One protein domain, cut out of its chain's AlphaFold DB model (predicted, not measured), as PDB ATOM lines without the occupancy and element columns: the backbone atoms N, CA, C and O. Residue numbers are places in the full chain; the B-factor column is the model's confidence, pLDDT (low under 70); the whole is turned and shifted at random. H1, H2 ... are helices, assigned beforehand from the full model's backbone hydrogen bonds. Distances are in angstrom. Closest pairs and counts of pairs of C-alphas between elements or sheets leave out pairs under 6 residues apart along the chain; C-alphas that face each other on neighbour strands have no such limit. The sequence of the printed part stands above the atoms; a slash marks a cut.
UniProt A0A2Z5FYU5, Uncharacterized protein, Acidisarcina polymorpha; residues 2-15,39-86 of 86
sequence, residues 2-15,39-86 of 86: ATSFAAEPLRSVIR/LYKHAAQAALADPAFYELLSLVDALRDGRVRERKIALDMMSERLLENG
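This is residues 2 to 15 and 39 to 86 of the 86 residues of an uncharacterized protein of Acidisarcina polymorpha (UniProt A0A2Z5FYU5). Three helices stand side by side in a row, H2 in the middle between H1 and the long H3, the chain folding back at each turn; residues 2 to 15, without a named element, loop over one side of H2 and H3. The printed part has 62 residues, all helix in class, in the order H1, H2, H3, with no named strand. It is compact, with a radius of gyration of the C-alphas of 11.1 A and spans of 27 by 27 by 19 A.

H1, residues 43 to 49, and H2, residues 51 to 64, form a helical hairpin with a shallow tilt of 22 degrees, opposite ways. H2 touches H1 with residues 53 to 57 alone; the closest C-alphas, of Ala 47 and Tyr 54, are 4.1 A apart. H2 and H3, residues 68 to 84, form another helical hairpin, with a steep tilt of 42 degrees, opposite ways. They touch; the closest C-alphas, of Leu 63 and Arg 71, are 4.7 A apart. H1 and H3 are apart. In H1, H2 and H3 every O i to N i+4 pair is within hydrogen-bond range.

H1 begins at C-alpha 43 (219.171, 187.887, 208.918) and is 9.9 A long. H2 is 19.9 A long. H3 is 24.7 A long and ends at C-alpha 84 (222.266, 205.311, 224.933).

The C-alphas farthest apart, of Arg 15 and Gly 86, are 30.7 A apart. Residues 16 to 38 are not printed; C-alphas 15 and 39 are 24.9 A apart across this cut. Both links between helices are tight. In this model pLDDT is under 70 at residues 84 to 86.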
ATOM      1  N   ALA A   2     208.886 190.541 207.638       96.31
ATOM      2  CA  ALA A   2     208.948 191.989 207.397       96.31
ATOM      3  C   ALA A   2     210.345 192.556 207.718       96.31
ATOM      4  O   ALA A   2     211.070 191.971 208.514       96.31
ATOM      5  N   THR A   3     210.729 193.652 207.075       97.12
ATOM      6  CA  THR A   3     211.944 194.421 207.399       97.12
ATOM      7  C   THR A   3     211.699 195.901 207.083       97.12
ATOM      8  O   THR A   3     210.583 196.262 206.700       97.12
ATOM      9  N   SER A   4     212.707 196.769 207.213       96.31
ATOM     10  CA  SER A   4     212.612 198.201 206.902       96.31
ATOM     11  C   SER A   4     211.400 198.825 207.622       96.31
ATOM     12  O   SER A   4     211.128 198.505 208.779       96.31
ATOM     13  N   PHE A   5     210.633 199.685 206.955       95.81
ATOM     14  CA  PHE A   5     209.466 200.352 207.532       95.81
ATOM     15  C   PHE A   5     208.314 199.406 207.914       95.81
ATOM     16  O   PHE A   5     207.411 199.811 208.641       95.81
ATOM     17  N   ALA A   6     208.315 198.164 207.418       95.56
ATOM     18  CA  ALA A   6     207.272 197.179 207.700       95.56
ATOM     19  C   ALA A   6     207.528 196.373 208.985       95.56
ATOM     20  O   ALA A   6     206.667 195.588 209.398       95.56
ATOM     21  N   ALA A   7     208.693 196.541 209.608       96.00
ATOM     22  CA  ALA A   7     209.057 195.928 210.877       96.00
ATOM     23  C   ALA A   7     209.205 196.984 211.983       96.00
ATOM     24  O   ALA A   7     209.282 198.188 211.724       96.00
ATOM     25  N   GLU A   8     209.206 196.529 213.234       96.38
ATOM     26  CA  GLU A   8     209.503 197.409 214.363       96.38
ATOM     27  C   GLU A   8     210.968 197.873 214.313       96.38
ATOM     28  O   GLU A   8     211.826 197.141 213.813       96.38
ATOM     29  N   PRO A   9     211.268 199.088 214.800       96.50
ATOM     30  CA  PRO A   9     210.355 200.033 215.463       96.50
ATOM     31  C   PRO A   9     209.606 200.973 214.497       96.50
ATOM     32  O   PRO A   9     208.711 201.715 214.898       96.50
ATOM     33  N   LEU A  10     209.967 200.980 213.211       95.88
ATOM     34  CA  LEU A  10     209.425 201.944 212.248       95.88
ATOM     35  C   LEU A  10     207.938 201.730 211.977       95.88
ATOM     36  O   LEU A  10     207.205 202.705 211.809       95.88
ATOM     37  N   ARG A  11     207.475 200.477 211.989       95.19
ATOM     38  CA  ARG A  11     206.062 200.123 211.813       95.19
ATOM     39  C   ARG A  11     205.141 200.837 212.807       95.19
ATOM     40  O   ARG A  11     204.020 201.187 212.443       95.19
ATOM     41  N   SER A  12     205.610 201.091 214.027       95.44
ATOM     42  CA  SER A  12     204.832 201.795 215.051       95.44
ATOM     43  C   SER A  12     204.619 203.283 214.749       95.44
ATOM     44  O   SER A  12     203.650 203.871 215.229       95.44
ATOM     45  N   VAL A  13     205.487 203.909 213.947       95.56
ATOM     46  CA  VAL A  13     205.436 205.360 213.669       95.56
ATOM     47  C   VAL A  13     205.134 205.693 212.208       95.56
ATOM     48  O   VAL A  13     204.729 206.814 211.893       95.56
ATOM     49  N   ILE A  14     205.276 204.724 211.304       91.81
ATOM     50  CA  ILE A  14     205.001 204.878 209.879       91.81
ATOM     51  C   ILE A  14     203.695 204.167 209.552       91.81
ATOM     52  O   ILE A  14     203.606 202.943 209.552       91.81
ATOM     53  N   ARG A  15     202.661 204.952 209.234       83.56
ATOM     54  CA  ARG A  15     201.409 204.390 208.721       83.56
ATOM     55  C   ARG A  15     201.644 203.779 207.347       83.56
ATOM     56  O   ARG A  15     202.139 204.461 206.445       83.56
ATOM     57  N   LEU A  39     221.203 191.957 204.498       92.06
ATOM     58  CA  LEU A  39     222.665 192.107 204.595       92.06
ATOM     59  C   LEU A  39     223.399 190.769 204.760       92.06
ATOM     60  O   LEU A  39     224.573 190.648 204.418       92.06
ATOM     61  N   TYR A  40     222.710 189.773 205.311       92.88
ATOM     62  CA  TYR A  40     223.237 188.438 205.523       92.88
ATOM     63  C   TYR A  40     222.143 187.396 205.302       92.88
ATOM     64  O   TYR A  40     221.013 187.565 205.758       92.88
ATOM     65  N   LYS A  41     222.492 186.267 204.677       92.88
ATOM     66  CA  LYS A  41     221.556 185.177 204.335       92.88
ATOM     67  C   LYS A  41     220.766 184.598 205.519       92.88
ATOM     68  O   LYS A  41     219.768 183.919 205.304       92.88
ATOM     69  N   HIS A  42     221.217 184.836 206.753       94.69
ATOM     70  CA  HIS A  42     220.533 184.400 207.973       94.69
ATOM     71  C   HIS A  42     219.940 185.550 208.801       94.69
ATOM     72  O   HIS A  42     219.666 185.360 209.983       94.69
ATOM     73  N   ALA A  43     219.735 186.734 208.213       95.94
ATOM     74  CA  ALA A  43     219.171 187.887 208.918       95.94
ATOM     75  C   ALA A  43     217.819 187.567 209.573       95.94
ATOM     76  O   ALA A  43     217.629 187.869 210.744       95.94
ATOM     77  N   ALA A  44     216.921 186.867 208.868       95.44
ATOM     78  CA  ALA A  44     215.628 186.461 209.421       95.44
ATOM     79  C   ALA A  44     215.773 185.514 210.627       95.44
ATOM     80  O   ALA A  44     215.088 185.680 211.629       95.44
ATOM     81  N   GLN A  45     216.679 184.536 210.561       96.00
ATOM     82  CA  GLN A  45     216.942 183.622 211.673       96.00
ATOM     83  C   GLN A  45     217.546 184.357 212.875       96.00
ATOM     84  O   GLN A  45     217.125 184.117 214.001       96.00
ATOM     85  N   ALA A  46     218.496 185.264 212.639       95.69
ATOM     86  CA  ALA A  46     219.103 186.071 213.694       95.69
ATOM     87  C   ALA A  46     218.075 187.004 214.352       95.69
ATOM     88  O   ALA A  46     218.006 187.084 215.572       95.69
ATOM     89  N   ALA A  47     217.214 187.625 213.548       96.38
ATOM     90  CA  ALA A  47     216.120 188.462 214.016       96.38
ATOM     91  C   ALA A  47     215.091 187.702 214.872       96.38
ATOM     92  O   ALA A  47     214.528 188.254 215.811       96.38
ATOM     93  N   LEU A  48     214.832 186.429 214.565       95.19
ATOM     94  CA  LEU A  48     213.959 185.591 215.394       95.19
ATOM     95  C   LEU A  48     214.597 185.207 216.734       95.19
ATOM     96  O   LEU A  48     213.867 184.912 217.677       95.19
ATOM     97  N   ALA A  49     215.928 185.169 216.807       97.19
ATOM     98  CA  ALA A  49     216.656 184.813 218.020       97.19
ATOM     99  C   ALA A  49     216.808 185.998 218.988       97.19
ATOM    100  O   ALA A  49     216.830 185.784 220.197       97.19
ATOM    101  N   ASP A  50     216.897 187.223 218.466       97.25
ATOM    102  CA  ASP A  50     217.101 188.440 219.252       97.25
ATOM    103  C   ASP A  50     216.213 189.590 218.726       97.25
ATOM    104  O   ASP A  50     216.491 190.157 217.661       97.25
ATOM    105  N   PRO A  51     215.147 189.960 219.464       95.44
ATOM    106  CA  PRO A  51     214.254 191.051 219.082       95.44
ATOM    107  C   PRO A  51     214.935 192.422 218.994       95.44
ATOM    108  O   PRO A  51     214.607 193.199 218.099       95.44
ATOM    109  N   ALA A  52     215.894 192.724 219.875       94.44
ATOM    110  CA  ALA A  52     216.610 193.998 219.834       94.44
ATOM    111  C   ALA A  52     217.511 194.060 218.593       94.44
ATOM    112  O   ALA A  52     217.578 195.079 217.902       94.44
ATOM    113  N   PHE A  53     218.145 192.938 218.247       95.25
ATOM    114  CA  PHE A  53     218.907 192.837 217.007       95.25
ATOM    115  C   PHE A  53     218.017 192.940 215.761       95.25
ATOM    116  O   PHE A  53     218.406 193.565 214.773       95.25
ATOM    117  N   TYR A  54     216.805 192.386 215.799       96.69
ATOM    118  CA  TYR A  54     215.843 192.528 214.707       96.69
ATOM    119  C   TYR A  54     215.458 193.989 214.449       96.69
ATOM    120  O   TYR A  54     215.424 194.417 213.291       96.69
ATOM    121  N   GLU A  55     215.212 194.767 215.505       96.75
ATOM    122  CA  GLU A  55     214.954 196.203 215.380       96.75
ATOM    123  C   GLU A  55     216.121 196.919 214.692       96.75
ATOM    124  O   GLU A  55     215.913 197.667 213.736       96.75
ATOM    125  N   LEU A  56     217.360 196.640 215.113       96.19
ATOM    126  CA  LEU A  56     218.557 197.221 214.499       96.19
ATOM    127  C   LEU A  56     218.677 196.854 213.015       96.19
ATOM    128  O   LEU A  56     218.898 197.733 212.182       96.19
ATOM    129  N   LEU A  57     218.487 195.582 212.659       96.81
ATOM    130  CA  LEU A  57     218.512 195.139 211.261       96.81
ATOM    131  C   LEU A  57     217.433 195.831 210.418       96.81
ATOM    132  O   LEU A  57     217.704 196.249 209.292       96.81
ATOM    133  N   SER A  58     216.233 195.999 210.973       96.88
ATOM    134  CA  SER A  58     215.117 196.670 210.300       96.88
ATOM    135  C   SER A  58     215.408 198.156 210.072       96.88
ATOM    136  O   SER A  58     215.171 198.671 208.979       96.88
ATOM    137  N   LEU A  59     215.996 198.841 211.059       97.19
ATOM    138  CA  LEU A  59     216.450 200.227 210.920       97.19
ATOM    139  C   LEU A  59     217.531 200.365 209.841       97.19
ATOM    140  O   LEU A  59     217.447 201.261 209.000       97.19
ATOM    141  N   VAL A  60     218.517 199.462 209.812       96.75
ATOM    142  CA  VAL A  60     219.553 199.458 208.766       96.75
ATOM    143  C   VAL A  60     218.942 199.262 207.379       96.75
ATOM    144  O   VAL A  60     219.313 199.964 206.437       96.75
ATOM    145  N   ASP A  61     217.980 198.355 207.234       97.19
ATOM    146  CA  ASP A  61     217.305 198.146 205.956       97.19
ATOM    147  C   ASP A  61     216.484 199.368 205.525       97.19
ATOM    148  O   ASP A  61     216.504 199.713 204.347       97.19
ATOM    149  N   ALA A  62     215.861 200.103 206.450       96.25
ATOM    150  CA  ALA A  62     215.198 201.369 206.129       96.25
ATOM    151  C   ALA A  62     216.176 202.466 205.681       96.25
ATOM    152  O   ALA A  62     215.854 203.273 204.805       96.25
ATOM    153  N   LEU A  63     217.402 202.474 206.216       96.56
ATOM    154  CA  LEU A  63     218.462 203.340 205.701       96.56
ATOM    155  C   LEU A  63     218.847 202.948 204.263       96.56
ATOM    156  O   LEU A  63     219.095 203.834 203.442       96.56
ATOM    157  N   ARG A  64     218.870 201.648 203.936       95.44
ATOM    158  CA  ARG A  64     219.230 201.113 202.608       95.44
ATOM    159  C   ARG A  64     218.115 201.239 201.559       95.44
ATOM    160  O   ARG A  64     218.434 201.446 200.395       95.44
ATOM    161  N   ASP A  65     216.843 201.153 201.957       89.06
ATOM    162  CA  ASP A  65     215.659 201.185 201.071       89.06
ATOM    163  C   ASP A  65     215.467 202.544 200.365       89.06
ATOM    164  O   ASP A  65     214.764 202.649 199.365       89.06
ATOM    165  N   GLY A  66     216.123 203.606 200.852       79.00
ATOM    166  CA  GLY A  66     216.261 204.879 200.132       79.00
ATOM    167  C   GLY A  66     215.039 205.804 200.170       79.00
ATOM    168  O   GLY A  66     215.090 206.906 199.618       79.00
ATOM    169  N   ARG A  67     213.952 205.423 200.849       88.44
ATOM    170  CA  ARG A  67     212.776 206.288 201.023       88.44
ATOM    171  C   ARG A  67     213.076 207.400 202.029       88.44
ATOM    172  O   ARG A  67     213.441 207.137 203.171       88.44
ATOM    173  N   VAL A  68     212.929 208.656 201.603       93.50
ATOM    174  CA  VAL A  68     213.419 209.836 202.345       93.50
ATOM    175  C   VAL A  68     212.843 209.935 203.760       93.50
ATOM    176  O   VAL A  68     213.584 210.202 204.706       93.50
ATOM    177  N   ARG A  69     211.533 209.712 203.920       93.69
ATOM    178  CA  ARG A  69     210.852 209.821 205.218       93.69
ATOM    179  C   ARG A  69     211.303 208.714 206.169       93.69
ATOM    180  O   ARG A  69     211.705 209.001 207.291       93.69
ATOM    181  N   GLU A  70     211.258 207.473 205.703       95.06
ATOM    182  CA  GLU A  70     211.618 206.265 206.447       95.06
ATOM    183  C   GLU A  70     213.089 206.326 206.869       95.06
ATOM    184  O   GLU A  70     213.403 206.111 208.035       95.06
ATOM    185  N   ARG A  71     213.980 206.717 205.949       96.25
ATOM    186  CA  ARG A  71     215.416 206.872 206.209       96.25
ATOM    187  C   ARG A  71     215.699 207.908 207.291       96.25
ATOM    188  O   ARG A  71     216.568 207.674 208.124       96.25
ATOM    189  N   LYS A  72     214.995 209.046 207.278       96.88
ATOM    190  CA  LYS A  72     215.174 210.089 208.298       96.88
ATOM    191  C   LYS A  72     214.821 209.555 209.686       96.88
ATOM    192  O   LYS A  72     215.653 209.608 210.579       96.88
ATOM    193  N   ILE A  73     213.628 208.977 209.828       97.25
ATOM    194  CA  ILE A  73     213.158 208.427 211.108       97.25
ATOM    195  C   ILE A  73     214.077 207.290 211.578       97.25
ATOM    196  O   ILE A  73     214.422 207.218 212.753       97.25
ATOM    197  N   ALA A  74     214.516 206.425 210.659       97.31
ATOM    198  CA  ALA A  74     215.421 205.330 210.984       97.31
ATOM    199  C   ALA A  74     216.781 205.822 211.494       97.31
ATOM    200  O   ALA A  74     217.340 205.228 212.413       97.31
ATOM    201  N   LEU A  75     217.310 206.904 210.912       96.31
ATOM    202  CA  LEU A  75     218.569 207.504 211.346       96.31
ATOM    203  C   LEU A  75     218.457 208.080 212.760       96.31
ATOM    204  O   LEU A  75     219.359 207.852 213.567       96.31
ATOM    205  N   ASP A  76     217.358 208.772 213.058       96.62
ATOM    206  CA  ASP A  76     217.099 209.343 214.383       96.62
ATOM    207  C   ASP A  76     217.032 208.214 215.438       96.62
ATOM    208  O   ASP A  76     217.824 208.196 216.380       96.62
ATOM    209  N   MET A  77     216.208 207.184 215.198       96.50
ATOM    210  CA  MET A  77     216.054 206.020 216.091       96.50
ATOM    211  C   MET A  77     217.336 205.192 216.278       96.50
ATOM    212  O   MET A  77     217.548 204.599 217.340       96.50
ATOM    213  N   MET A  78     218.169 205.088 215.237       94.62
ATOM    214  CA  MET A  78     219.465 204.409 215.316       94.62
ATOM    215  C   MET A  78     220.460 205.226 216.145       94.62
ATOM    216  O   MET A  78     221.198 204.666 216.950       94.62
ATOM    217  N   SER A  79     220.470 206.546 215.958       93.50
ATOM    218  CA  SER A  79     221.363 207.450 216.687       93.50
ATOM    219  C   SER A  79     221.054 207.437 218.182       93.50
ATOM    220  O   SER A  79     221.978 207.322 218.977       93.50
ATOM    221  N   GLU A  80     219.772 207.465 218.562       92.75
ATOM    222  CA  GLU A  80     219.331 207.319 219.958       92.75
ATOM    223  C   GLU A  80     219.901 206.044 220.597       92.75
ATOM    224  O   GLU A  80     220.591 206.113 221.610       92.75
ATOM    225  N   ARG A  81     219.736 204.888 219.942       90.19
ATOM    226  CA  ARG A  81     220.237 203.595 220.448       90.19
ATOM    227  C   ARG A  81     221.757 203.539 220.584       90.19
ATOM    228  O   ARG A  81     222.259 202.873 221.485       90.19
ATOM    229  N   LEU A  82     222.497 204.174 219.675       85.12
ATOM    230  CA  LEU A  82     223.961 204.204 219.737       85.12
ATOM    231  C   LEU A  82     224.472 205.150 220.827       85.12
ATOM    232  O   LEU A  82     225.495 204.860 221.437       85.12
ATOM    233  N   LEU A  83     223.771 206.258 221.079       77.50
ATOM    234  CA  LEU A  83     224.122 207.216 222.128       77.50
ATOM    235  C   LEU A  83     223.741 206.720 223.529       77.50
ATOM    236  O   LEU A  83     224.430 207.044 224.489       77.50
ATOM    237  N   GLU A  84     222.679 205.923 223.658       67.06
ATOM    238  CA  GLU A  84     222.266 205.311 224.933       67.06
ATOM    239  C   GLU A  84     223.160 204.138 225.369       67.06
ATOM    240  O   GLU A  84     223.222 203.824 226.555       67.06
ATOM    241  N   ASN A  85     223.862 203.497 224.427       55.91
ATOM    242  CA  ASN A  85     224.747 202.352 224.674       55.91
ATOM    243  C   ASN A  85     226.245 202.683 224.488       55.91
ATOM    244  O   ASN A  85     227.060 201.760 224.388       55.91
ATOM    245  N   GLY A  86     226.590 203.971 224.375       47.78
ATOM    246  CA  GLY A  86     227.948 204.481 224.137       47.78
ATOM    247  C   GLY A  86     228.707 204.877 225.396       47.78
ATOM    248  O   GLY A  86     228.060 205.289 226.383       47.78
TER     249      GLY A  86